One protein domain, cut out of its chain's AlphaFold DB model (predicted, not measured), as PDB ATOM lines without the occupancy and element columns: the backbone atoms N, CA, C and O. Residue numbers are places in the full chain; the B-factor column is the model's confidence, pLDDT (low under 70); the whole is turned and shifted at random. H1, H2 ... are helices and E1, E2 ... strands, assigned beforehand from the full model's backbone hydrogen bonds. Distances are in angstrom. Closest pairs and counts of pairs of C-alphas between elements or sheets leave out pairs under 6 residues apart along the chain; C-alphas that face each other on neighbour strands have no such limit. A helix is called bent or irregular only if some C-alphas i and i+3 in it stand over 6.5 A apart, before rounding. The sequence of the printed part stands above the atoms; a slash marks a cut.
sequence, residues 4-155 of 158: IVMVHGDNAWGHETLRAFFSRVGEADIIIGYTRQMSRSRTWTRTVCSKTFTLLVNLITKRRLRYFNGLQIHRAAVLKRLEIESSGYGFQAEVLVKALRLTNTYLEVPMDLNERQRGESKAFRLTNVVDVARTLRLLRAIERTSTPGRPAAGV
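This is residues 4 to 155 of the 158 residues of an uncharacterized protein of Acidobacteria bacterium (UniProt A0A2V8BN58). A small three-stranded sheet has helix H1 packed on one face; on its other side H2, H4 and H5 form a triangular cluster running the same way, with H4 nearest the sheet. The printed part has 152 residues, with five named helices and three named strands in the order H1 E1 H2 E2 H3 H4 E3 H5. The mixed sheet runs E2 E1 E3, and the class is mixed, helices and strands. It is compact, with a radius of gyration of the C-alphas of 15.3 A and spans of 46 by 38 by 24 A.

Start at residues 4 to 5, which pair antiparallel with residues 73 to 74 of E2, residues 72 to 75. H1, residues 15 to 22, is on the sheet at a height of 7.9 A. Inner strand E1, residues 30 to 35, is antiparallel to E2, N 73 and O 31 being 2.9 A apart, and parallel to E3, residues 105 to 111, with N 109 and O 32 at 2.8 A. H2, residues 44 to 61, touches H5, residues 126 to 142, with residues 53 to 61 alone; the closest C-alphas, Ile 60 and Arg 140, are 6.0 A apart. H3, residues 76 to 79, only just touches H4, residues 88 to 99, with 3 pairs of C-alphas within 8 A, the closest Val 78 and Ala 99 at 6.4 A. H4 only grazes the sheet and touches H5 at a shallow tilt of 16 degrees, the same way, the closest C-alphas being Gly 90 and Thr 135, 5.3 A. Every O i to N i+4 pair is within hydrogen-bond range in H1, H2 and H5, and 6 of 8 in H4; H3 is too short for one.

Find C-alpha 15 at (154.327, 121.669, 94.037), where H1 begins. E1 spans 16.6 A, H2 25.6 A and E3 19.4 A. H4, 18.0 A, is irregular: C-alphas 89 and 92 are 7.3 A apart. H5 runs 24.9 A to C-alpha 142 at (154.699, 142.425, 122.992).

The farthest C-alphas, Gln 117 and Thr 147, are 46.6 A apart. The printed part has no cut; the link E3 to H5 is long. Residues 39 to 41, 115 to 127 and 146 to 150 have pLDDT under 70.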
ATOM      1  N   ILE A   4     152.350 139.023 100.679       93.75
ATOM      2  CA  ILE A   4     153.765 138.642 100.762       93.75
ATOM      3  C   ILE A   4     153.871 137.280 101.456       93.75
ATOM      4  O   ILE A   4     153.192 137.023 102.451       93.75
ATOM      5  N   VAL A   5     154.756 136.426 100.942       93.69
ATOM      6  CA  VAL A   5     155.103 135.117 101.504       93.69
ATOM      7  C   VAL A   5     156.618 134.916 101.435       93.69
ATOM      8  O   VAL A   5     157.250 135.281 100.445       93.69
ATOM      9  N   MET A   6     157.206 134.320 102.473       89.88
ATOM     10  CA  MET A   6     158.599 133.861 102.458       89.88
ATOM     11  C   MET A   6     158.630 132.347 102.258       89.88
ATOM     12  O   MET A   6     158.310 131.603 103.179       89.88
ATOM     13  N   VAL A   7     159.023 131.891 101.068       86.94
ATOM     14  CA  VAL A   7     159.166 130.461 100.761       86.94
ATOM     15  C   VAL A   7     160.609 130.026 101.017       86.94
ATOM     16  O   VAL A   7     161.550 130.671 100.560       86.94
ATOM     17  N   HIS A   8     160.795 128.927 101.748       81.81
ATOM     18  CA  HIS A   8     162.122 128.356 101.967       81.81
ATOM     19  C   HIS A   8     162.679 127.762 100.660       81.81
ATOM     20  O   HIS A   8     162.005 126.986  99.989       81.81
ATOM     21  N   GLY A   9     163.927 128.099 100.315       79.25
ATOM     22  CA  GLY A   9     164.600 127.631  99.093       79.25
ATOM     23  C   GLY A   9     165.129 126.193  99.154       79.25
ATOM     24  O   GLY A   9     165.936 125.795  98.325       79.25
ATOM     25  N   ASP A  10     164.725 125.415 100.155       77.44
ATOM     26  CA  ASP A  10     165.209 124.059 100.416       77.44
ATOM     27  C   ASP A  10     164.311 122.954  99.845       77.44
ATOM     28  O   ASP A  10     164.500 121.782 100.181       77.44
ATOM     29  N   ASN A  11     163.327 123.335  99.025       79.56
ATOM     30  CA  ASN A  11     162.331 122.450  98.422       79.56
ATOM     31  C   ASN A  11     161.601 121.556  99.447       79.56
ATOM     32  O   ASN A  11     161.223 120.420  99.154       79.56
ATOM     33  N   ALA A  12     161.397 122.060 100.671       78.06
ATOM     34  CA  ALA A  12     160.712 121.322 101.733       78.06
ATOM     35  C   ALA A  12     159.222 121.051 101.441       78.06
ATOM     36  O   ALA A  12     158.603 120.240 102.130       78.06
ATOM     37  N   TRP A  13     158.641 121.724 100.446       83.06
ATOM     38  CA  TRP A  13     157.224 121.649 100.104       83.06
ATOM     39  C   TRP A  13     157.062 121.300  98.628       83.06
ATOM     40  O   TRP A  13     157.604 121.990  97.767       83.06
ATOM     41  N   GLY A  14     156.309 120.237  98.336       85.19
ATOM     42  CA  GLY A  14     156.008 119.843  96.961       85.19
ATOM     43  C   GLY A  14     155.123 120.858  96.235       85.19
ATOM     44  O   GLY A  14     154.404 121.638  96.865       85.19
ATOM     45  N   HIS A  15     155.143 120.809  94.901       87.31
ATOM     46  CA  HIS A  15     154.327 121.669  94.037       87.31
ATOM     47  C   HIS A  15     152.837 121.628  94.407       87.31
ATOM     48  O   HIS A  15     152.227 122.683  94.553       87.31
ATOM     49  N   GLU A  16     152.270 120.438  94.631       89.50
ATOM     50  CA  GLU A  16     150.853 120.295  94.997       89.50
ATOM     51  C   GLU A  16     150.528 120.940  96.348       89.50
ATOM     52  O   GLU A  16     149.534 121.655  96.474       89.50
ATOM     53  N   THR A  17     151.405 120.777  97.345       90.75
ATOM     54  CA  THR A  17     151.253 121.417  98.658       90.75
ATOM     55  C   THR A  17     151.278 122.940  98.536       90.75
ATOM     56  O   THR A  17     150.449 123.620  99.138       90.75
ATOM     57  N   LEU A  18     152.210 123.490  97.751       92.25
ATOM     58  CA  LEU A  18     152.302 124.934  97.526       92.25
ATOM     59  C   LEU A  18     151.099 125.461  96.740       92.25
ATOM     60  O   LEU A  18     150.544 126.491  97.108       92.25
ATOM     61  N   ARG A  19     150.655 124.741  95.704       93.06
ATOM     62  CA  ARG A  19     149.462 125.082  94.920       93.06
ATOM     63  C   ARG A  19     148.218 125.148  95.806       93.06
ATOM     64  O   ARG A  19     147.519 126.155  95.773       93.06
ATOM     65  N   ALA A  20     147.981 124.122  96.622       92.62
ATOM     66  CA  ALA A  20     146.853 124.076  97.552       92.62
ATOM     67  C   ALA A  20     146.943 125.148  98.650       92.62
ATOM     68  O   ALA A  20     145.925 125.634  99.133       92.62
ATOM     69  N   PHE A  21     148.156 125.528  99.059       94.56
ATOM     70  CA  PHE A  21     148.362 126.604 100.023       94.56
ATOM     71  C   PHE A  21     148.076 127.985  99.416       94.56
ATOM     72  O   PHE A  21     147.371 128.794 100.016       94.56
ATOM     73  N   PHE A  22     148.576 128.254  98.206       94.81
ATOM     74  CA  PHE A  22     148.381 129.534  97.524       94.81
ATOM     75  C   PHE A  22     146.972 129.725  96.963       94.81
ATOM     76  O   PHE A  22     146.539 130.866  96.822       94.81
ATOM     77  N   SER A  23     146.217 128.653  96.708       95.19
ATOM     78  CA  SER A  23     144.811 128.781  96.307       95.19
ATOM     79  C   SER A  23     143.926 129.387  97.403       95.19
ATOM     80  O   SER A  23     142.818 129.807  97.101       95.19
ATOM     81  N   ARG A  24     144.409 129.442  98.653       94.88
ATOM     82  CA  ARG A  24     143.698 130.005  99.814       94.88
ATOM     83  C   ARG A  24     143.911 131.512 100.001       94.88
ATOM     84  O   ARG A  24     143.400 132.098 100.954       94.88
ATOM     85  N   VAL A  25     144.710 132.155  99.144       94.62
ATOM     86  CA  VAL A  25     144.971 133.602  99.220       94.62
ATOM     87  C   VAL A  25     143.656 134.376  99.120       94.62
ATOM     88  O   VAL A  25     142.884 134.181  98.190       94.62
ATOM     89  N   GLY A  26     143.427 135.286 100.068       90.62
ATOM     90  CA  GLY A  26     142.218 136.113 100.128       90.62
ATOM     91  C   GLY A  26     141.086 135.548 100.991       90.62
ATOM     92  O   GLY A  26     140.168 136.299 101.305       90.62
ATOM     93  N   GLU A  27     141.158 134.289 101.445       94.56
ATOM     94  CA  GLU A  27     140.145 133.705 102.348       94.56
ATOM     95  C   GLU A  27     140.206 134.270 103.780       94.56
ATOM     96  O   GLU A  27     139.218 134.240 104.510       94.56
ATOM     97  N   ALA A  28     141.362 134.797 104.194       95.00
ATOM     98  CA  ALA A  28     141.574 135.453 105.482       95.00
ATOM     99  C   ALA A  28     142.705 136.490 105.380       95.00
ATOM    100  O   ALA A  28     143.445 136.528 104.395       95.00
ATOM    101  N   ASP A  29     142.882 137.312 106.416       94.62
ATOM    102  CA  ASP A  29     143.974 138.297 106.456       94.62
ATOM    103  C   ASP A  29     145.363 137.648 106.531       94.62
ATOM    104  O   ASP A  29     146.348 138.236 106.073       94.62
ATOM    105  N   ILE A  30     145.436 136.452 107.127       95.88
ATOM    106  CA  ILE A  30     146.655 135.653 107.249       95.88
ATOM    107  C   ILE A  30     146.340 134.189 106.937       95.88
ATOM    108  O   ILE A  30     145.448 133.596 107.546       95.88
ATOM    109  N   ILE A  31     147.118 133.581 106.042       97.06
ATOM    110  CA  ILE A  31     147.079 132.136 105.781       97.06
ATOM    111  C   ILE A  31     148.304 131.495 106.434       97.06
ATOM    112  O   ILE A  31     149.434 131.904 106.168       97.06
ATOM    113  N   ILE A  32     148.088 130.502 107.296       96.56
ATOM    114  CA  ILE A  32     149.114 129.889 108.146       96.56
ATOM    115  C   ILE A  32     149.221 128.406 107.813       96.56
ATOM    116  O   ILE A  32     148.314 127.618 108.068       96.56
ATOM    117  N   GLY A  33     150.356 128.003 107.266       94.81
ATOM    118  CA  GLY A  33     150.673 126.612 107.003       94.81
ATOM    119  C   GLY A  33     151.046 125.870 108.281       94.81
ATOM    120  O   GLY A  33     151.828 126.369 109.091       94.81
ATOM    121  N   TYR A  34     150.568 124.640 108.454       92.62
ATOM    122  CA  TYR A  34     151.050 123.754 109.513       92.62
ATOM    123  C   TYR A  34     151.369 122.363 108.970       92.62
ATOM    124  O   TYR A  34     150.661 121.825 108.125       92.62
ATOM    125  N   THR A  35     152.437 121.740 109.471       88.19
ATOM    126  CA  THR A  35     152.809 120.385 109.040       88.19
ATOM    127  C   THR A  35     151.804 119.361 109.572       88.19
ATOM    128  O   THR A  35     151.739 119.146 110.783       88.19
ATOM    129  N   ARG A  36     151.056 118.693 108.680       81.44
ATOM    130  CA  ARG A  36     149.995 117.737 109.057       81.44
ATOM    131  C   ARG A  36     150.537 116.535 109.842       81.44
ATOM    132  O   ARG A  36     149.937 116.133 110.834       81.44
ATOM    133  N   GLN A  37     151.677 115.976 109.429       77.94
ATOM    134  CA  GLN A  37     152.251 114.746 110.000       77.94
ATOM    135  C   GLN A  37     153.688 114.958 110.494       77.94
ATOM    136  O   GLN A  37     154.628 114.284 110.077       77.94
ATOM    137  N   MET A  38     153.863 115.907 111.419       73.19
ATOM    138  CA  MET A  38     155.188 116.354 111.868       73.19
ATOM    139  C   MET A  38     156.091 115.223 112.387       73.19
ATOM    140  O   MET A  38     157.282 115.235 112.098       73.19
ATOM    141  N   SER A  39     155.529 114.234 113.094       64.00
ATOM    142  CA  SER A  39     156.271 113.088 113.642       64.00
ATOM    143  C   SER A  39     156.733 112.073 112.597       64.00
ATOM    144  O   SER A  39     157.662 111.327 112.871       64.00
ATOM    145  N   ARG A  40     156.086 112.024 111.426       67.69
ATOM    146  CA  ARG A  40     156.471 111.135 110.319       67.69
ATOM    147  C   ARG A  40     157.442 111.784 109.344       67.69
ATOM    148  O   ARG A  40     158.029 111.084 108.545       67.69
ATOM    149  N   SER A  41     157.566 113.111 109.389       65.19
ATOM    150  CA  SER A  41     158.367 113.883 108.427       65.19
ATOM    151  C   SER A  41     159.646 114.465 109.044       65.19
ATOM    152  O   SER A  41     160.366 115.222 108.389       65.19
ATOM    153  N   ARG A  42     159.869 114.261 110.353       72.88
ATOM    154  CA  ARG A  42     160.970 114.849 111.134       72.88
ATOM    155  C   ARG A  42     161.354 113.938 112.295       72.88
ATOM    156  O   ARG A  42     160.526 113.209 112.828       72.88
ATOM    157  N   THR A  43     162.590 114.084 112.773       77.25
ATOM    158  CA  THR A  43     163.054 113.396 113.985       77.25
ATOM    159  C   THR A  43     162.170 113.710 115.198       77.25
ATOM    160  O   THR A  43     161.632 114.817 115.345       77.25
ATOM    161  N   TRP A  44     162.047 112.738 116.104       74.06
ATOM    162  CA  TRP A  44     161.220 112.856 117.305       74.06
ATOM    163  C   TRP A  44     161.604 114.075 118.157       74.06
ATOM    164  O   TRP A  44     160.744 114.876 118.517       74.06
ATOM    165  N   THR A  45     162.903 114.307 118.355       73.12
ATOM    166  CA  THR A  45     163.423 115.462 119.101       73.12
ATOM    167  C   THR A  45     162.964 116.798 118.510       73.12
ATOM    168  O   THR A  45     162.479 117.666 119.235       73.12
ATOM    169  N   ARG A  46     163.034 116.970 117.181       76.81
ATOM    170  CA  ARG A  46     162.563 118.200 116.514       76.81
ATOM    171  C   ARG A  46     161.057 118.380 116.650       76.81
ATOM    172  O   ARG A  46     160.586 119.516 116.756       76.81
ATOM    173  N   THR A  47     160.314 117.277 116.641       82.75
ATOM    174  CA  THR A  47     158.864 117.280 116.839       82.75
ATOM    175  C   THR A  47     158.514 117.744 118.250       82.75
ATOM    176  O   THR A  47     157.689 118.645 118.395       82.75
ATOM    177  N   VAL A  48     159.176 117.206 119.279       83.69
ATOM    178  CA  VAL A  48     158.967 117.621 120.674       83.69
ATOM    179  C   VAL A  48     159.312 119.098 120.850       83.69
ATOM    180  O   VAL A  48     158.458 119.855 121.298       83.69
ATOM    181  N   CYS A  49     160.492 119.550 120.407       84.38
ATOM    182  CA  CYS A  49     160.873 120.963 120.503       84.38
ATOM    183  C   CYS A  49     159.849 121.892 119.830       84.38
ATOM    184  O   CYS A  49     159.464 122.909 120.404       84.38
ATOM    185  N   SER A  50     159.370 121.529 118.634       86.25
ATOM    186  CA  SER A  50     158.378 122.321 117.893       86.25
ATOM    187  C   SER A  50     157.032 122.393 118.619       86.25
ATOM    188  O   SER A  50     156.430 123.467 118.696       86.25
ATOM    189  N   LYS A  51     156.563 121.267 119.172       89.31
ATOM    190  CA  LYS A  51     155.316 121.200 119.943       89.31
ATOM    191  C   LYS A  51     155.421 121.993 121.244       89.31
ATOM    192  O   LYS A  51     154.531 122.787 121.529       89.31
ATOM    193  N   THR A  52     156.521 121.844 121.982       89.62
ATOM    194  CA  THR A  52     156.772 122.600 123.216       89.62
ATOM    195  C   THR A  52     156.833 124.097 122.939       89.62
ATOM    196  O   THR A  52     156.182 124.872 123.630       89.62
ATOM    197  N   PHE A  53     157.546 124.518 121.891       91.25
ATOM    198  CA  PHE A  53     157.581 125.923 121.491       91.25
ATOM    199  C   PHE A  53     156.180 126.451 121.154       91.25
ATOM    200  O   PHE A  53     155.769 127.479 121.685       91.25
ATOM    201  N   THR A  54     155.416 125.714 120.344       93.75
ATOM    202  CA  THR A  54     154.037 126.079 119.974       93.75
ATOM    203  C   THR A  54     153.142 126.223 121.205       93.75
ATOM    204  O   THR A  54     152.410 127.203 121.317       93.75
ATOM    205  N   LEU A  55     153.235 125.292 122.161       94.56
ATOM    206  CA  LEU A  55     152.503 125.359 123.426       94.56
ATOM    207  C   LEU A  55     152.861 126.627 124.212       94.56
ATOM    208  O   LEU A  55     151.968 127.363 124.624       94.56
ATOM    209  N   LEU A  56     154.153 126.910 124.391       94.25
ATOM    210  CA  LEU A  56     154.613 128.079 125.142       94.25
ATOM    211  C   LEU A  56     154.158 129.392 124.497       94.25
ATOM    212  O   LEU A  56     153.701 130.290 125.203       94.25
ATOM    213  N   VAL A  57     154.239 129.501 123.169       94.56
ATOM    214  CA  VAL A  57     153.779 130.697 122.453       94.56
ATOM    215  C   VAL A  57     152.263 130.848 122.554       94.56
ATOM    216  O   VAL A  57     151.792 131.945 122.849       94.56
ATOM    217  N   ASN A  58     151.489 129.772 122.393       95.69
ATOM    218  CA  ASN A  58     150.036 129.805 122.587       95.69
ATOM    219  C   ASN A  58     149.652 130.268 123.999       95.69
ATOM    220  O   ASN A  58     148.754 131.093 124.138       95.69
ATOM    221  N   LEU A  59     150.359 129.808 125.038       94.31
ATOM    222  CA  LEU A  59     150.127 130.249 126.418       94.31
ATOM    223  C   LEU A  59     150.424 131.743 126.607       94.31
ATOM    224  O   LEU A  59     149.639 132.447 127.236       94.31
ATOM    225  N   ILE A  60     151.532 132.237 126.048       93.56
ATOM    226  CA  ILE A  60     151.921 133.656 126.131       93.56
ATOM    227  C   ILE A  60     150.908 134.548 125.415       93.56
ATOM    228  O   ILE A  60     150.515 135.588 125.934       93.56
ATOM    229  N   THR A  61     150.493 134.126 124.227       91.31
ATOM    230  CA  THR A  61     149.670 134.919 123.308       91.31
ATOM    231  C   THR A  61     148.174 134.658 123.475       91.31
ATOM    232  O   THR A  61     147.370 135.256 122.766       91.31
ATOM    233  N   LYS A  62     147.790 133.744 124.379       91.88
ATOM    234  CA  LYS A  62     146.414 133.263 124.597       91.88
ATOM    235  C   LYS A  62     145.722 132.801 123.305       91.88
ATOM    236  O   LYS A  62     144.514 132.964 123.140       91.88
ATOM    237  N   ARG A  63     146.494 132.226 122.381       91.25
ATOM    238  CA  ARG A  63     146.030 131.717 121.080       91.25
ATOM    239  C   ARG A  63     146.006 130.190 121.067       91.25
ATOM    240  O   ARG A  63     146.440 129.535 122.013       91.25
ATOM    241  N   ARG A  64     145.441 129.619 120.001       92.94
ATOM    242  CA  ARG A  64     145.308 128.166 119.796       92.94
ATOM    243  C   ARG A  64     145.766 127.749 118.396       92.94
ATOM    244  O   ARG A  64     145.089 126.972 117.737       92.94
ATOM    245  N   LEU A  65     146.899 128.285 117.941       94.25
ATOM    246  CA  LEU A  65     147.463 127.928 116.636       94.25
ATOM    247  C   LEU A  65     148.185 126.582 116.702       94.25
ATOM    248  O   LEU A  65     148.826 126.249 117.703       94.25
ATOM    249  N   ARG A  66     148.130 125.823 115.613       93.81
ATOM    250  CA  ARG A  66     148.796 124.526 115.455       93.81
ATOM    251  C   ARG A  66     150.284 124.671 115.194       93.81
ATOM    252  O   ARG A  66     151.045 123.766 115.533       93.81
ATOM    253  N   TYR A  67     150.704 125.771 114.569       92.38
ATOM    254  CA  TYR A  67     152.110 126.009 114.273       92.38
ATOM    255  C   TYR A  67     152.419 127.485 114.018       92.38
ATOM    256  O   TYR A  67     151.660 128.175 113.350       92.38
ATOM    257  N   PHE A  68     153.563 127.953 114.523       93.31
ATOM    258  CA  PHE A  68     154.012 129.344 114.359       93.31
ATOM    259  C   PHE A  68     155.123 129.516 113.318       93.31
ATOM    260  O   PHE A  68     155.364 130.626 112.863       93.31
ATOM    261  N   ASN A  69     155.794 128.427 112.935       90.94
ATOM    262  CA  ASN A  69     156.972 128.451 112.057       90.94
ATOM    263  C   ASN A  69     156.710 127.730 110.723       90.94
ATOM    264  O   ASN A  69     157.582 127.043 110.186       90.94
ATOM    265  N   GLY A  70     155.459 127.756 110.267       89.94
ATOM    266  CA  GLY A  70     155.084 127.256 108.950       89.94
ATOM    267  C   GLY A  70     155.177 128.343 107.888       89.94
ATOM    268  O   GLY A  70     155.549 129.477 108.178       89.94
ATOM    269  N   LEU A  71     154.809 127.998 106.655       93.38
ATOM    270  CA  LEU A  71     154.679 128.990 105.594       93.38
ATOM    271  C   LEU A  71     153.544 129.961 105.942       93.38
ATOM    272  O   LEU A  71     152.506 129.534 106.440       93.38
ATOM    273  N   GLN A  72     153.735 131.256 105.713       95.62
ATOM    274  CA  GLN A  72     152.752 132.273 106.085       95.62
ATOM    275  C   GLN A  72     152.530 133.236 104.925       95.62
ATOM    276  O   GLN A  72     153.497 133.764 104.372       95.62
ATOM    277  N   ILE A  73     151.269 133.483 104.588       96.56
ATOM    278  CA  ILE A  73     150.873 134.526 103.642       96.56
ATOM    279  C   ILE A  73     150.288 135.675 104.444       96.56
ATOM    280  O   ILE A  73     149.325 135.484 105.185       96.56
ATOM    281  N   HIS A  74     150.859 136.862 104.266       96.12
ATOM    282  CA  HIS A  74     150.445 138.080 104.956       96.12
ATOM    283  C   HIS A  74     149.979 139.129 103.961       96.12
ATOM    284  O   HIS A  74     150.571 139.266 102.888       96.12
ATOM    285  N   ARG A  75     148.994 139.951 104.340       94.00
ATOM    286  CA  ARG A  75     148.729 141.214 103.634       94.00
ATOM    287  C   ARG A  75     149.985 142.091 103.652       94.00
ATOM    288  O   ARG A  75     150.542 142.381 104.713       94.00
ATOM    289  N   ALA A  76     150.398 142.583 102.486       94.12
ATOM    290  CA  ALA A  76     151.604 143.396 102.332       94.12
ATOM    291  C   ALA A  76     151.559 144.673 103.189       94.12
ATOM    292  O   ALA A  76     152.567 145.068 103.771       94.12
ATOM    293  N   ALA A  77     150.381 145.296 103.301       93.25
ATOM    294  CA  ALA A  77     150.172 146.504 104.098       93.25
ATOM    295  C   ALA A  77     150.395 146.292 105.605       93.25
ATOM    296  O   ALA A  77     150.793 147.231 106.290       93.25
ATOM    297  N   VAL A  78     150.156 145.077 106.115       92.50
ATOM    298  CA  VAL A  78     150.409 144.716 107.517       92.50
ATOM    299  C   VAL A  78     151.895 144.459 107.713       92.50
ATOM    300  O   VAL A  78     152.512 145.072 108.578       92.50
ATOM    301  N   LEU A  79     152.484 143.611 106.865       92.75
ATOM    302  CA  LEU A  79     153.877 143.192 107.009       92.75
ATOM    303  C   LEU A  79     154.853 144.375 106.933       92.75
ATOM    304  O   LEU A  79     155.784 144.455 107.724       92.75
ATOM    305  N   LYS A  80     154.604 145.334 106.029       92.50
ATOM    306  CA  LYS A  80     155.436 146.539 105.861       92.50
ATOM    307  C   LYS A  80     155.417 147.497 107.059       92.50
ATOM    308  O   LYS A  80     156.233 148.409 107.097       92.50
ATOM    309  N   ARG A  81     154.486 147.328 108.004       91.88
ATOM    310  CA  ARG A  81     154.392 148.136 109.233       91.88
ATOM    311  C   ARG A  81     155.085 147.481 110.425       91.88
ATOM    312  O   ARG A  81     155.114 148.072 111.499       91.88
ATOM    313  N   LEU A  82     155.567 146.248 110.271       92.38
ATOM    314  CA  LEU A  82     156.184 145.516 111.364       92.38
ATOM    315  C   LEU A  82     157.664 145.871 111.473       92.38
ATOM    316  O   LEU A  82     158.432 145.656 110.539       92.38
ATOM    317  N   GLU A  83     158.068 146.324 112.651       92.38
ATOM    318  CA  GLU A  83     159.465 146.282 113.070       92.38
ATOM    319  C   GLU A  83     159.732 144.909 113.681       92.38
ATOM    320  O   GLU A  83     158.987 144.479 114.565       92.38
ATOM    321  N   ILE A  84     160.745 144.198 113.186       92.25
ATOM    322  CA  ILE A  84     161.083 142.846 113.639       92.25
ATOM    323  C   ILE A  84     162.381 142.890 114.440       92.25
ATOM    324  O   ILE A  84     163.396 143.382 113.955       92.25
ATOM    325  N   GLU A  85     162.334 142.372 115.663       90.81
ATOM    326  CA  GLU A  85     163.424 142.461 116.639       90.81
ATOM    327  C   GLU A  85     164.181 141.136 116.785       90.81
ATOM    328  O   GLU A  85     165.363 141.108 117.129       90.81
ATOM    329  N   SER A  86     163.507 140.011 116.549       85.44
ATOM    330  CA  SER A  86     164.111 138.690 116.641       85.44
ATOM    331  C   SER A  86     164.897 138.331 115.388       85.44
ATOM    332  O   SER A  86     164.583 138.699 114.256       85.44
ATOM    333  N   SER A  87     165.929 137.529 115.617       77.44
ATOM    334  CA  SER A  87     166.725 136.880 114.590       77.44
ATOM    335  C   SER A  87     166.663 135.361 114.762       77.44
ATOM    336  O   SER A  87     166.271 134.834 115.809       77.44
ATOM    337  N   GLY A  88     167.020 134.628 113.707       79.62
ATOM    338  CA  GLY A  88     167.073 133.169 113.748       79.62
ATOM    339  C   GLY A  88     165.696 132.516 113.919       79.62
ATOM    340  O   GLY A  88     164.745 132.842 113.213       79.62
ATOM    341  N   TYR A  89     165.597 131.552 114.840       78.00
ATOM    342  CA  TYR A  89     164.434 130.660 114.966       78.00
ATOM    343  C   TYR A  89     163.134 131.348 115.399       78.00
ATOM    344  O   TYR A  89     162.056 130.821 115.127       78.00
ATOM    345  N   GLY A  90     163.223 132.486 116.087       85.50
ATOM    346  CA  GLY A  90     162.056 133.209 116.600       85.50
ATOM    347  C   GLY A  90     161.340 134.080 115.574       85.50
ATOM    348  O   GLY A  90     160.178 134.426 115.788       85.50
ATOM    349  N   PHE A  91     162.009 134.382 114.461       90.88
ATOM    350  CA  PHE A  91     161.579 135.372 113.476       90.88
ATOM    351  C   PHE A  91     160.148 135.142 112.976       90.88
ATOM    352  O   PHE A  91     159.303 136.028 113.069       90.88
ATOM    353  N   GLN A  92     159.842 133.933 112.496       93.12
ATOM    354  CA  GLN A  92     158.512 133.636 111.953       93.12
ATOM    355  C   GLN A  92     157.408 133.705 113.014       93.12
ATOM    356  O   GLN A  92     156.294 134.126 112.705       93.12
ATOM    357  N   ALA A  93     157.710 133.324 114.258       94.50
ATOM    358  CA  ALA A  93     156.757 133.413 115.355       94.50
ATOM    359  C   ALA A  93     156.476 134.870 115.741       94.50
ATOM    360  O   ALA A  93     155.322 135.222 115.967       94.50
ATOM    361  N   GLU A  94     157.500 135.726 115.784       94.94
ATOM    362  CA  GLU A  94     157.320 137.157 116.039       94.94
ATOM    363  C   GLU A  94     156.501 137.828 114.941       94.94
ATOM    364  O   GLU A  94     155.518 138.500 115.258       94.94
ATOM    365  N   VAL A  95     156.869 137.614 113.673       95.69
ATOM    366  CA  VAL A  95     156.130 138.145 112.519       95.69
ATOM    367  C   VAL A  95     154.660 137.758 112.624       95.69
ATOM    368  O   VAL A  95     153.791 138.623 112.541       95.69
ATOM    369  N   LEU A  96     154.374 136.477 112.875       96.06
ATOM    370  CA  LEU A  96     153.008 135.984 112.974       96.06
ATOM    371  C   LEU A  96     152.248 136.597 114.152       96.06
ATOM    372  O   LEU A  96     151.111 137.030 113.985       96.06
ATOM    373  N   VAL A  97     152.859 136.662 115.337       94.88
ATOM    374  CA  VAL A  97     152.215 137.239 116.525       94.88
ATOM    375  C   VAL A  97     151.933 138.725 116.324       94.88
ATOM    376  O   VAL A  97     150.817 139.161 116.601       94.88
ATOM    377  N   LYS A  98     152.893 139.498 115.803       94.62
ATOM    378  CA  LYS A  98     152.697 140.922 115.503       94.62
ATOM    379  C   LYS A  98     151.625 141.118 114.424       94.62
ATOM    380  O   LYS A  98     150.728 141.935 114.614       94.62
ATOM    381  N   ALA A  99     151.645 140.326 113.351       94.56
ATOM    382  CA  ALA A  99     150.638 140.391 112.292       94.56
ATOM    383  C   ALA A  99     149.225 140.075 112.813       94.56
ATOM    384  O   ALA A  99     148.308 140.854 112.575       94.56
ATOM    385  N   LEU A 100     149.058 139.020 113.620       94.25
ATOM    386  CA  LEU A 100     147.772 138.625 114.220       94.25
ATOM    387  C   LEU A 100     147.167 139.668 115.165       94.25
ATOM    388  O   LEU A 100     146.014 139.527 115.572       94.25
ATOM    389  N   ARG A 101     147.944 140.667 115.587       90.88
ATOM    390  CA  ARG A 101     147.459 141.798 116.388       90.88
ATOM    391  C   ARG A 101     146.958 142.959 115.529       90.88
ATOM    392  O   ARG A 101     146.271 143.831 116.049       90.88
ATOM    393  N   LEU A 102     147.304 142.971 114.244       91.88
ATOM    394  CA  LEU A 102     146.946 144.001 113.268       91.88
ATOM    395  C   LEU A 102     145.902 143.511 112.250       91.88
ATOM    396  O   LEU A 102     145.576 144.232 111.308       91.88
ATOM    397  N   THR A 103     145.395 142.289 112.419       91.62
ATOM    398  CA  THR A 103     144.450 141.630 111.511       91.62
ATOM    399  C   THR A 103     143.252 141.059 112.259       91.62
ATOM    400  O   THR A 103     143.317 140.836 113.465       91.62
ATOM    401  N   ASN A 104     142.178 140.752 111.534       91.38
ATOM    402  CA  ASN A 104     140.921 140.277 112.112       91.38
ATOM    403  C   ASN A 104     140.699 138.775 111.927       91.38
ATOM    404  O   ASN A 104     139.976 138.174 112.720       91.38
ATOM    405  N   THR A 105     141.283 138.168 110.894       94.81
ATOM    406  CA  THR A 105     141.018 136.773 110.515       94.81
ATOM    407  C   THR A 105     142.294 136.009 110.184       94.81
ATOM    408  O   THR A 105     143.242 136.567 109.637       94.81
ATOM    409  N   TYR A 106     142.320 134.714 110.492       96.31
ATOM    410  CA  TYR A 106     143.365 133.810 110.015       96.31
ATOM    411  C   TYR A 106     142.787 132.459 109.593       96.31
ATOM    412  O   TYR A 106     141.764 132.029 110.123       96.31
ATOM    413  N   LEU A 107     143.477 131.774 108.681       96.25
ATOM    414  CA  LEU A 107     143.151 130.420 108.238       96.25
ATOM    415  C   LEU A 107     144.362 129.500 108.409       96.25
ATOM    416  O   LEU A 107     145.461 129.826 107.966       96.25
ATOM    417  N   GLU A 108     144.159 128.333 109.018       96.38
ATOM    418  CA  GLU A 108     145.192 127.303 109.136       96.38
ATOM    419  C   GLU A 108     145.060 126.254 108.032       96.38
ATOM    420  O   GLU A 108     144.038 125.575 107.930       96.38
ATOM    421  N   VAL A 109     146.118 126.067 107.246       95.06
ATOM    422  CA  VAL A 109     146.132 125.153 106.101       95.06
ATOM    423  C   VAL A 109     147.107 124.004 106.367       95.06
ATOM    424  O   VAL A 109     148.291 124.249 106.633       95.06
ATOM    425  N   PRO A 110     146.657 122.737 106.308       92.62
ATOM    426  CA  PRO A 110     147.557 121.601 106.427       92.62
ATOM    427  C   PRO A 110     148.519 121.549 105.243       92.62
ATOM    428  O   PRO A 110     148.109 121.654 104.092       92.62
ATOM    429  N   MET A 111     149.787 121.301 105.539       90.25
ATOM    430  CA  MET A 111     150.846 121.147 104.554       90.25
ATOM    431  C   MET A 111     151.587 119.828 104.757       90.25
ATOM    432  O   MET A 111     151.939 119.463 105.888       90.25
ATOM    433  N   ASP A 112     151.863 119.146 103.649       86.94
ATOM    434  CA  ASP A 112     152.660 117.926 103.623       86.94
ATOM    435  C   ASP A 112     154.119 118.289 103.317       86.94
ATOM    436  O   ASP A 112     154.423 118.934 102.310       86.94
ATOM    437  N   LEU A 113     155.003 117.942 104.255       80.88
ATOM    438  CA  LEU A 113     156.431 118.233 104.188       80.88
ATOM    439  C   LEU A 113     157.119 117.110 103.412       80.88
ATOM    440  O   LEU A 113     156.982 115.944 103.778       80.88
ATOM    441  N   ASN A 114     157.912 117.461 102.405       74.62
ATOM    442  CA  ASN A 114     158.799 116.497 101.773       74.62
ATOM    443  C   ASN A 114     159.946 116.199 102.742       74.62
ATOM    444  O   ASN A 114     160.642 117.106 103.210       74.62
ATOM    445  N   GLU A 115     160.126 114.927 103.084       58.59
ATOM    446  CA  GLU A 115     161.196 114.521 103.983       58.59
ATOM    447  C   GLU A 115     162.551 114.773 103.304       58.59
ATOM    448  O   GLU A 115     162.813 114.314 102.191       58.59
ATOM    449  N   ARG A 116     163.429 115.545 103.952       54.81
ATOM    450  CA  ARG A 116     164.805 115.691 103.469       54.81
ATOM    451  C   ARG A 116     165.504 114.341 103.621       54.81
ATOM    452  O   ARG A 116     165.724 113.909 104.747       54.81
ATOM    453  N   GLN A 117     165.939 113.734 102.514       46.69
ATOM    454  CA  GLN A 117     166.709 112.480 102.537       46.69
ATOM    455  C   GLN A 117     168.085 112.605 103.224       46.69
ATOM    456  O   GLN A 117     168.705 111.595 103.539       46.69
ATOM    457  N   ARG A 118     168.589 113.822 103.483       39.50
ATOM    458  CA  ARG A 118     169.858 114.047 104.194       39.50
ATOM    459  C   ARG A 118     169.918 115.416 104.866       39.50
ATOM    460  O   ARG A 118     169.412 116.408 104.342       39.50
ATOM    461  N   GLY A 119     170.595 115.463 106.012       46.16
ATOM    462  CA  GLY A 119     170.934 116.692 106.726       46.16
ATOM    463  C   GLY A 119     170.813 116.517 108.233       46.16
ATOM    464  O   GLY A 119     169.725 116.680 108.791       46.16
ATOM    465  N   GLU A 120     171.930 116.214 108.899       43.94
ATOM    466  CA  GLU A 120     171.986 116.265 110.357       43.94
ATOM    467  C   GLU A 120     171.506 117.633 110.836       43.94
ATOM    468  O   GLU A 120     172.007 118.696 110.452       43.94
ATOM    469  N   SER A 121     170.468 117.618 111.663       50.25
ATOM    470  CA  SER A 121     169.940 118.848 112.219       50.25
ATOM    471  C   SER A 121     170.882 119.327 113.316       50.25
ATOM    472  O   SER A 121     170.805 118.847 114.442       50.25
ATOM    473  N   LYS A 122     171.673 120.371 113.032       48.88
ATOM    474  CA  LYS A 122     172.401 121.202 114.023       48.88
ATOM    475  C   LYS A 122     171.467 121.925 115.022       48.88
ATOM    476  O   LYS A 122     171.868 122.876 115.686       48.88
ATOM    477  N   ALA A 123     170.207 121.493 115.114       49.56
ATOM    478  CA  ALA A 123     169.127 122.079 115.895       49.56
ATOM    479  C   ALA A 123     169.325 121.934 117.417       49.56
ATOM    480  O   ALA A 123     168.585 122.551 118.176       49.56
ATOM    481  N   PHE A 124     170.322 121.161 117.856       51.56
ATOM    482  CA  PHE A 124     170.639 120.934 119.266       51.56
ATOM    483  C   PHE A 124     171.898 121.676 119.739       51.56
ATOM    484  O   PHE A 124     172.582 121.245 120.661       51.56
ATOM    485  N   ARG A 125     172.229 122.808 119.108       58.06
ATOM    486  CA  ARG A 125     173.232 123.724 119.663       58.06
ATOM    487  C   ARG A 125     172.597 124.556 120.777       58.06
ATOM    488  O   ARG A 125     171.485 125.053 120.619       58.06
ATOM    489  N   LEU A 126     173.328 124.736 121.879       60.12
ATOM    490  CA  LEU A 126     172.949 125.554 123.043       60.12
ATOM    491  C   LEU A 126     172.449 126.961 122.647       60.12
ATOM    492  O   LEU A 126     171.564 127.522 123.291       60.12
ATOM    493  N   THR A 127     172.953 127.486 121.526       63.44
ATOM    494  CA  THR A 127     172.512 128.731 120.881       63.44
ATOM    495  C   THR A 127     171.001 128.781 120.645       63.44
ATOM    496  O   THR A 127     170.374 129.805 120.895       63.44
ATOM    497  N   ASN A 128     170.388 127.660 120.267       70.12
ATOM    498  CA  ASN A 128     168.967 127.603 119.932       70.12
ATOM    499  C   ASN A 128     168.084 127.724 121.173       70.12
ATOM    500  O   ASN A 128     166.998 128.290 121.101       70.12
ATOM    501  N   VAL A 129     168.551 127.232 122.325       77.56
ATOM    502  CA  VAL A 129     167.828 127.379 123.596       77.56
ATOM    503  C   VAL A 129     167.805 128.847 124.015       77.56
ATOM    504  O   VAL A 129     166.756 129.361 124.401       77.56
ATOM    505  N   VAL A 130     168.941 129.540 123.888       82.56
ATOM    506  CA  VAL A 130     169.039 130.974 124.201       82.56
ATOM    507  C   VAL A 130     168.168 131.799 123.251       82.56
ATOM    508  O   VAL A 130     167.446 132.684 123.712       82.56
ATOM    509  N   ASP A 131     168.183 131.495 121.951       81.81
ATOM    510  CA  ASP A 131     167.342 132.178 120.960       81.81
ATOM    511  C   ASP A 131     165.846 131.951 121.225       81.81
ATOM    512  O   ASP A 131     165.061 132.902 121.203       81.81
ATOM    513  N   VAL A 132     165.440 130.721 121.563       83.69
ATOM    514  CA  VAL A 132     164.057 130.417 121.968       83.69
ATOM    515  C   VAL A 132     163.679 131.198 123.226       83.69
ATOM    516  O   VAL A 132     162.625 131.828 123.256       83.69
ATOM    517  N   ALA A 133     164.532 131.227 124.251       88.12
ATOM    518  CA  ALA A 133     164.261 131.975 125.477       88.12
ATOM    519  C   ALA A 133     164.134 133.488 125.224       88.12
ATOM    520  O   ALA A 133     163.217 134.121 125.758       88.12
ATOM    521  N   ARG A 134     165.009 134.068 124.385       89.94
ATOM    522  CA  ARG A 134     164.914 135.471 123.942       89.94
ATOM    523  C   ARG A 134     163.596 135.730 123.217       89.94
ATOM    524  O   ARG A 134     162.888 136.666 123.579       89.94
ATOM    525  N   THR A 135     163.217 134.849 122.294       91.38
ATOM    526  CA  THR A 135     161.944 134.934 121.563       91.38
ATOM    527  C   THR A 135     160.753 134.922 122.521       91.38
ATOM    528  O   THR A 135     159.894 135.792 122.455       91.38
ATOM    529  N   LEU A 136     160.705 133.989 123.475       92.81
ATOM    530  CA  LEU A 136     159.599 133.909 124.436       92.81
ATOM    531  C   LEU A 136     159.513 135.154 125.335       92.81
ATOM    532  O   LEU A 136     158.412 135.590 125.674       92.81
ATOM    533  N   ARG A 137     160.653 135.746 125.723       93.19
ATOM    534  CA  ARG A 137     160.679 137.015 126.473       93.19
ATOM    535  C   ARG A 137     160.142 138.173 125.636       93.19
ATOM    536  O   ARG A 137     159.314 138.922 126.148       93.19
ATOM    537  N   LEU A 138     160.562 138.270 124.376       93.25
ATOM    538  CA  LEU A 138     160.078 139.271 123.429       93.25
ATOM    539  C   LEU A 138     158.560 139.163 123.238       93.25
ATOM    540  O   LEU A 138     157.842 140.135 123.449       93.25
ATOM    541  N   LEU A 139     158.043 137.965 122.952       93.00
ATOM    542  CA  LEU A 139     156.604 137.746 122.774       93.00
ATOM    543  C   LEU A 139     155.801 138.119 124.031       93.00
ATOM    544  O   LEU A 139     154.739 138.728 123.933       93.00
ATOM    545  N   ARG A 140     156.329 137.834 125.228       93.69
ATOM    546  CA  ARG A 140     155.717 138.288 126.492       93.69
ATOM    547  C   ARG A 140     155.755 139.802 126.677       93.69
ATOM    548  O   ARG A 140     154.923 140.322 127.414       93.69
ATOM    549  N   ALA A 141     156.752 140.497 126.138       92.44
ATOM    550  CA  ALA A 141     156.812 141.955 126.195       92.44
ATOM    551  C   ALA A 141     155.771 142.567 125.248       92.44
ATOM    552  O   ALA A 141     154.998 143.421 125.680       92.44
ATOM    553  N   ILE A 142     155.678 142.040 124.021       90.56
ATOM    554  CA  ILE A 142     154.699 142.425 122.992       90.56
ATOM    555  C   ILE A 142     153.260 142.286 123.509       90.56
ATOM    556  O   ILE A 142     152.446 143.178 123.293       90.56
ATOM    557  N   GLU A 143     152.938 141.193 124.203       88.19
ATOM    558  CA  GLU A 143     151.593 140.961 124.758       88.19
ATOM    559  C   GLU A 143     151.293 141.805 126.015       88.19
ATOM    560  O   GLU A 143     150.139 141.920 126.415       88.19
ATOM    561  N   ARG A 144     152.304 142.422 126.649       86.25
ATOM    562  CA  ARG A 144     152.129 143.282 127.839       86.25
ATOM    563  C   ARG A 144     151.985 144.770 127.524       86.25
ATOM    564  O   ARG A 144     151.360 145.484 128.296       86.25
ATOM    565  N   THR A 145     152.575 145.247 126.433       75.50
ATOM    566  CA  THR A 145     152.687 146.684 126.111       75.50
ATOM    567  C   THR A 145     151.506 147.239 125.320       75.50
ATOM    568  O   THR A 145     151.555 148.374 124.862       75.50
ATOM    569  N   SER A 146     150.441 146.472 125.101       61.94
ATOM    570  CA  SER A 146     149.389 146.901 124.184       61.94
ATOM    571  C   SER A 146     147.985 146.663 124.706       61.94
ATOM    572  O   SER A 146     147.655 145.579 125.181       61.94
ATOM    573  N   THR A 147     147.145 147.681 124.535       55.62
ATOM    574  CA  THR A 147     145.692 147.619 124.688       55.62
ATOM    575  C   THR A 147     145.145 146.522 123.766       55.62
ATOM    576  O   THR A 147     145.578 146.454 122.608       55.62
ATOM    577  N   PRO A 148     144.235 145.643 124.221       53.66
ATOM    578  CA  PRO A 148     143.759 144.554 123.385       53.66
ATOM    579  C   PRO A 148     142.910 145.124 122.244       53.66
ATOM    580  O   PRO A 148     141.744 145.464 122.429       53.66
ATOM    581  N   GLY A 149     143.492 145.213 121.046       60.09
ATOM    582  CA  GLY A 149     142.700 145.143 119.823       60.09
ATOM    583  C   GLY A 149     141.976 143.795 119.787       60.09
ATOM    584  O   GLY A 149     142.441 142.819 120.387       60.09
ATOM    585  N   ARG A 150     140.823 143.730 119.118       66.19
ATOM    586  CA  ARG A 150     140.074 142.477 118.979       66.19
ATOM    587  C   ARG A 150     141.006 141.402 118.387       66.19
ATOM    588  O   ARG A 150     141.548 141.630 117.307       66.19
ATOM    589  N   PRO A 151     141.235 140.267 119.072       73.12
ATOM    590  CA  PRO A 151     142.153 139.249 118.579       73.12
ATOM    591  C   PRO A 151     141.638 138.670 117.261       73.12
ATOM    592  O   PRO A 151     140.432 138.454 117.110       73.12
ATOM    593  N   ALA A 152     142.555 138.396 116.327       79.62
ATOM    594  CA  ALA A 152     142.208 137.729 115.082       79.62
ATOM    595  C   ALA A 152     141.478 136.405 115.368       79.62
ATOM    596  O   ALA A 152     141.935 135.597 116.183       79.62
ATOM    597  N   ALA A 153     140.349 136.188 114.701       86.31
ATOM    598  CA  ALA A 153     139.539 134.988 114.834       86.31
ATOM    599  C   ALA A 153     139.934 133.956 113.772       86.31
ATOM    600  O   ALA A 153     140.195 134.301 112.617       86.31
ATOM    601  N   GLY A 154     139.968 132.685 114.169       83.69
ATOM    602  CA  GLY A 154     140.179 131.593 113.228       83.69
ATOM    603  C   GLY A 154     138.948 131.428 112.348       83.69
ATOM    604  O   GLY A 154     137.834 131.334 112.862       83.69
ATOM    605  N   VAL A 155     139.155 131.387 111.040       88.00
ATOM    606  CA  VAL A 155     138.130 131.020 110.069       88.00
ATOM    607  C   VAL A 155     138.262 129.522 109.825       88.00
ATOM    608  O   VAL A 155     139.347 129.020 109.526       88.00
TER     609      VAL A 155